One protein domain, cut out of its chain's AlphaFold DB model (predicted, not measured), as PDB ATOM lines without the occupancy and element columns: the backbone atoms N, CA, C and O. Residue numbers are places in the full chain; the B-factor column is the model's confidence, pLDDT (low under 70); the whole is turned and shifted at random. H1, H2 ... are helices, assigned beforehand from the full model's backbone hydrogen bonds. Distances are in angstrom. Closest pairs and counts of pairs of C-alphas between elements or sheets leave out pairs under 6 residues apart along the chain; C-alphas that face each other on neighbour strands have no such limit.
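AT A GLANCE: This is residues 2 to 45 of the 75 residues of the protein "Helix-turn-helix protein" of Pelomonas sp. BT06 (UniProt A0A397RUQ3). What shape does the backbone make? Three short helices have their centres at the corners of a triangle, with H1 packed on both H2 and H3, while the stretch of residues 22 to 29 runs from H2 to H3 and the last printed residues, 41 to 45, follow H3 as a short tail with no named element. What is it built of? The printed part has 44 residues with three named helices, H1, H2 and H3 in that order, and no named strand; the class is all helix. How large is it? It is compact and rounded, with a radius of gyration of the C-alphas of 9.6 A and spans of 24 by 23 by 14 A.

HOW THE PARTS SIT: What does the first helix meet next along the chain? H1, residues 3 to 9, touches H2, residues 14 to 21, the closest C-alphas being those of Ala 7 and Ala 14, 5.2 A apart. They run opposite ways at a steep tilt of 67 degrees, only just short of about perpendicular. How does the last helix stand? H3, residues 30 to 40, touches H1 with the closest C-alphas, those of Arg 9 and Ala 39, 5.7 A apart, and their lines are about perpendicular at 75 degrees. H2 and H3 are near each other, with 5 pairs of C-alphas within 10 A. What do the helix backbones show? In H1, H2 and H3 every O i to N i+4 pair is within hydrogen-bond range.

IN THESE COORDINATES: Where does H1 begin? Its first C-alpha, of Gln 3, is at (99.403, 79.107, 140.300). Where does H3 end? C-alpha 40 is at (89.952, 74.712, 140.671), and H3 measures 15.3 A from first to last C-alpha. How long are the others? H1 measures 9.9 A and H2 10.6 A.

THE WHOLE: How far does it reach? The two C-alphas farthest apart, those of Ala 26 and Gly 41, are 25.4 A apart. Is it unbroken? The printed part has no cut; the link H1 to H2 is tight and the link H2 to H3 is short. How confident is the model? The mean pLDDT of the printed part is 94.4, and no printed residue is under 70.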
ATOM      1  N   LYS A   2      95.998  82.340 138.913       93.38
ATOM      2  CA  LYS A   2      97.461  82.128 138.895       93.38
ATOM      3  C   LYS A   2      97.842  80.944 139.788       93.38
ATOM      4  O   LYS A   2      97.166  80.681 140.770       93.38
ATOM      5  N   GLN A   3      98.959  80.272 139.515       92.69
ATOM      6  CA  GLN A   3      99.403  79.107 140.300       92.69
ATOM      7  C   GLN A   3      99.557  79.396 141.806       92.69
ATOM      8  O   GLN A   3      99.172  78.579 142.637       92.69
ATOM      9  N   ALA A   4     100.084  80.572 142.160       93.81
ATOM     10  CA  ALA A   4     100.220  80.992 143.555       93.81
ATOM     11  C   ALA A   4      98.860  81.090 144.273       93.81
ATOM     12  O   ALA A   4      98.741  80.674 145.418       93.81
ATOM     13  N   GLU A   5      97.833  81.560 143.566       96.50
ATOM     14  CA  GLU A   5      96.458  81.674 144.061       96.50
ATOM     15  C   GLU A   5      95.828  80.288 144.280       96.50
ATOM     16  O   GLU A   5      95.140  80.064 145.273       96.50
ATOM     17  N   VAL A   6      96.109  79.320 143.397       96.88
ATOM     18  CA  VAL A   6      95.684  77.919 143.584       96.88
ATOM     19  C   VAL A   6      96.343  77.311 144.811       96.88
ATOM     20  O   VAL A   6      95.671  76.675 145.616       96.88
ATOM     21  N   ALA A   7      97.656  77.503 144.954       97.06
ATOM     22  CA  ALA A   7      98.420  76.952 146.066       97.06
ATOM     23  C   ALA A   7      97.914  77.492 147.411       97.06
ATOM     24  O   ALA A   7      97.685  76.713 148.333       97.06
ATOM     25  N   GLU A   8      97.662  78.801 147.483       97.44
ATOM     26  CA  GLU A   8      97.072  79.455 148.650       97.44
ATOM     27  C   GLU A   8      95.688  78.880 148.975       97.44
ATOM     28  O   GLU A   8      95.469  78.397 150.088       97.44
ATOM     29  N   ARG A   9      94.778  78.835 147.993       97.38
ATOM     30  CA  ARG A   9      93.421  78.291 148.173       97.38
ATOM     31  C   ARG A   9      93.413  76.808 148.552       97.38
ATOM     32  O   ARG A   9      92.518  76.371 149.268       97.38
ATOM     33  N   ALA A  10      94.398  76.043 148.092       96.81
ATOM     34  CA  ALA A  10      94.566  74.629 148.414       96.81
ATOM     35  C   ALA A  10      95.348  74.381 149.721       96.81
ATOM     36  O   ALA A  10      95.505  73.227 150.123       96.81
ATOM     37  N   GLY A  11      95.860  75.428 150.382       97.06
ATOM     38  CA  GLY A  11      96.635  75.306 151.619       97.06
ATOM     39  C   GLY A  11      97.983  74.592 151.447       97.06
ATOM     40  O   GLY A  11      98.442  73.908 152.363       97.06
ATOM     41  N   ILE A  12      98.614  74.708 150.276       96.62
ATOM     42  CA  ILE A  12      99.923  74.110 149.968       96.62
ATOM     43  C   ILE A  12     100.931  75.177 149.531       96.62
ATOM     44  O   ILE A  12     100.567  76.271 149.113       96.62
ATOM     45  N   SER A  13     102.229  74.867 149.585       96.50
ATOM     46  CA  SER A  13     103.237  75.788 149.051       96.50
ATOM     47  C   SER A  13     103.203  75.825 147.519       96.50
ATOM     48  O   SER A  13     103.032  74.793 146.860       96.50
ATOM     49  N   ALA A  14     103.450  77.003 146.938       95.81
ATOM     50  CA  ALA A  14     103.579  77.163 145.488       95.81
ATOM     51  C   ALA A  14     104.698  76.277 144.907       95.81
ATOM     52  O   ALA A  14     104.564  75.741 143.809       95.81
ATOM     53  N   GLU A  15     105.773  76.050 145.667       95.69
ATOM     54  CA  GLU A  15     106.848  75.134 145.282       95.69
ATOM     55  C   GLU A  15     106.363  73.676 145.192       95.69
ATOM     56  O   GLU A  15     106.706  72.975 144.237       95.69
ATOM     57  N   SER A  16     105.546  73.216 146.149       94.75
ATOM     58  CA  SER A  16     104.972  71.865 146.124       94.75
ATOM     59  C   SER A  16     104.058  71.677 144.916       94.75
ATOM     60  O   SER A  16     104.140  70.637 144.267       94.75
ATOM     61  N   LEU A  17     103.224  72.675 144.602       95.50
ATOM     62  CA  LEU A  17     102.368  72.646 143.416       95.50
ATOM     63  C   LEU A  17     103.210  72.645 142.129       95.50
ATOM     64  O   LEU A  17     102.992  71.823 141.247       95.50
ATOM     65  N   SER A  18     104.252  73.475 142.068       95.44
ATOM     66  CA  SER A  18     105.164  73.549 140.921       95.44
ATOM     67  C   SER A  18     105.923  72.244 140.671       95.44
ATOM     68  O   SER A  18     106.115  71.842 139.524       95.44
ATOM     69  N   ARG A  19     106.390  71.566 141.727       94.50
ATOM     70  CA  ARG A  19     107.035  70.250 141.593       94.50
ATOM     71  C   ARG A  19     106.053  69.198 141.091       94.50
ATOM     72  O   ARG A  19     106.448  68.400 140.248       94.50
ATOM     73  N   PHE A  20     104.815  69.212 141.585       94.31
ATOM     74  CA  PHE A  20     103.760  68.302 141.142       94.31
ATOM     75  C   PHE A  20     103.455  68.468 139.647       94.31
ATOM     76  O   PHE A  20     103.581  67.504 138.900       94.31
ATOM     77  N   GLU A  21     103.191  69.693 139.187       92.88
ATOM     78  CA  GLU A  21     102.895  69.994 137.774       92.88
ATOM     79  C   GLU A  21     104.032  69.600 136.821       92.88
ATOM     80  O   GLU A  21     103.798  69.204 135.682       92.88
ATOM     81  N   ARG A  22     105.283  69.694 137.284       94.50
ATOM     82  CA  ARG A  22     106.474  69.337 136.498       94.50
ATOM     83  C   ARG A  22     106.864  67.861 136.607       94.50
ATOM     84  O   ARG A  22     107.940  67.505 136.126       94.50
ATOM     85  N   GLY A  23     106.077  67.033 137.297       91.00
ATOM     86  CA  GLY A  23     106.399  65.622 137.535       91.00
ATOM     87  C   GLY A  23     107.679  65.406 138.354       91.00
ATOM     88  O   GLY A  23     108.322  64.369 138.242       91.00
ATOM     89  N   ARG A  24     108.092  66.395 139.159       89.44
ATOM     90  CA  ARG A  24     109.311  66.355 139.997       89.44
ATOM     91  C   ARG A  24     109.018  66.117 141.477       89.44
ATOM     92  O   ARG A  24     109.859  66.412 142.324       89.44
ATOM     93  N   SER A  25     107.819  65.642 141.797       83.06
ATOM     94  CA  SER A  25     107.468  65.194 143.142       83.06
ATOM     95  C   SER A  25     107.530  63.672 143.181       83.06
ATOM     96  O   SER A  25     106.812  63.028 142.424       83.06
ATOM     97  N   ALA A  26     108.367  63.100 144.052       80.19
ATOM     98  CA  ALA A  26     108.411  61.648 144.256       80.19
ATOM     99  C   ALA A  26     107.086  61.115 144.836       80.19
ATOM    100  O   ALA A  26     106.689  59.991 144.556       80.19
ATOM    101  N   GLU A  27     106.387  61.957 145.603       89.19
ATOM    102  CA  GLU A  27     105.050  61.697 146.123       89.19
ATOM    103  C   GLU A  27     104.218  62.984 146.100       89.19
ATOM    104  O   GLU A  27     104.732  64.083 146.340       89.19
ATOM    105  N   PHE A  28     102.917  62.859 145.846       91.38
ATOM    106  CA  PHE A  28     101.951  63.928 146.053       91.38
ATOM    107  C   PHE A  28     100.687  63.349 146.689       91.38
ATOM    108  O   PHE A  28      99.892  62.683 146.035       91.38
ATOM    109  N   GLY A  29     100.532  63.562 147.997       92.69
ATOM    110  CA  GLY A  29      99.456  62.937 148.765       92.69
ATOM    111  C   GLY A  29      98.062  63.305 148.251       92.69
ATOM    112  O   GLY A  29      97.789  64.470 147.959       92.69
ATOM    113  N   ALA A  30      97.153  62.324 148.234       94.19
ATOM    114  CA  ALA A  30      95.795  62.466 147.700       94.19
ATOM    115  C   ALA A  30      95.026  63.669 148.278       94.19
ATOM    116  O   ALA A  30      94.334  64.370 147.550       94.19
ATOM    117  N   ARG A  31      95.211  63.987 149.568       95.94
ATOM    118  CA  ARG A  31      94.600  65.175 150.193       95.94
ATOM    119  C   ARG A  31      95.008  66.482 149.505       95.94
ATOM    120  O   ARG A  31      94.169  67.357 149.332       95.94
ATOM    121  N   LYS A  32      96.280  66.619 149.116       96.12
ATOM    122  CA  LYS A  32      96.784  67.816 148.424       96.12
ATOM    123  C   LYS A  32      96.201  67.910 147.018       96.12
ATOM    124  O   LYS A  32      95.816  68.993 146.603       96.12
ATOM    125  N   LEU A  33      96.087  66.776 146.324       95.88
ATOM    126  CA  LEU A  33      95.434  66.704 145.016       95.88
ATOM    127  C   LEU A  33      93.973  67.146 145.099       95.88
ATOM    128  O   LEU A  33      93.573  68.052 144.377       95.88
ATOM    129  N   LEU A  34      93.204  66.577 146.028       96.94
ATOM    130  CA  LEU A  34      91.799  66.937 146.220       96.94
ATOM    131  C   LEU A  34      91.625  68.414 146.607       96.94
ATOM    132  O   LEU A  34      90.708  69.062 146.116       96.94
ATOM    133  N   ALA A  35      92.519  68.973 147.427       97.38
ATOM    134  CA  ALA A  35      92.487  70.396 147.770       97.38
ATOM    135  C   ALA A  35      92.754  71.303 146.555       97.38
ATOM    136  O   ALA A  35      92.084  72.320 146.382       97.38
ATOM    137  N   VAL A  36      93.698  70.923 145.686       97.06
ATOM    138  CA  VAL A  36      93.974  71.635 144.427       97.06
ATOM    139  C   VAL A  36      92.775  71.561 143.481       97.06
ATOM    140  O   VAL A  36      92.377  72.583 142.926       97.06
ATOM    141  N   LEU A  37      92.157  70.386 143.344       96.81
ATOM    142  CA  LEU A  37      90.953  70.203 142.530       96.81
ATOM    143  C   LEU A  37      89.777  71.034 143.062       96.81
ATOM    144  O   LEU A  37      89.149  71.757 142.293       96.81
ATOM    145  N   ALA A  38      89.552  71.048 144.377       96.75
ATOM    146  CA  ALA A  38      88.536  71.892 145.004       96.75
ATOM    147  C   ALA A  38      88.792  73.393 144.760       96.75
ATOM    148  O   ALA A  38      87.864  74.142 144.460       96.75
ATOM    149  N   ALA A  39      90.052  73.844 144.818       96.69
ATOM    150  CA  ALA A  39      90.414  75.219 144.473       96.69
ATOM    151  C   ALA A  39      90.148  75.546 142.988       96.69
ATOM    152  O   ALA A  39      89.812  76.680 142.644       96.69
ATOM    153  N   LEU A  40      90.253  74.564 142.097       95.94
ATOM    154  CA  LEU A  40      89.952  74.712 140.671       95.94
ATOM    155  C   LEU A  40      88.455  74.571 140.344       95.94
ATOM    156  O   LEU A  40      88.058  74.935 139.242       95.94
ATOM    157  N   GLY A  41      87.637  74.073 141.277       95.81
ATOM    158  CA  GLY A  41      86.259  73.665 140.988       95.81
ATOM    159  C   GLY A  41      86.194  72.440 140.070       95.81
ATOM    160  O   GLY A  41      85.278  72.329 139.263       95.81
ATOM    161  N   ALA A  42      87.200  71.566 140.151       96.44
ATOM    162  CA  ALA A  42      87.338  70.365 139.340       96.44
ATOM    163  C   ALA A  42      87.060  69.100 140.163       96.44
ATOM    164  O   ALA A  42      87.191  69.090 141.389       96.44
ATOM    165  N   GLU A  43      86.734  68.016 139.466       94.25
ATOM    166  CA  GLU A  43      86.500  66.693 140.044       94.25
ATOM    167  C   GLU A  43      87.628  65.726 139.664       94.25
ATOM    168  O   GLU A  43      88.385  65.966 138.720       94.25
ATOM    169  N   LEU A  44      87.765  64.642 140.431       92.88
ATOM    170  CA  LEU A  44      88.713  63.570 140.149       92.88
ATOM    171  C   LEU A  44      87.965  62.387 139.541       92.88
ATOM    172  O   LEU A  44      87.147  61.775 140.224       92.88
ATOM    173  N   ASP A  45      88.313  62.032 138.310       91.06
ATOM    174  CA  ASP A  45      87.934  60.757 137.705       91.06
ATOM    175  C   ASP A  45      89.131  59.795 137.744       91.06
ATOM    176  O   ASP A  45      90.266  60.182 137.447       91.06
TER     177      ASP A  45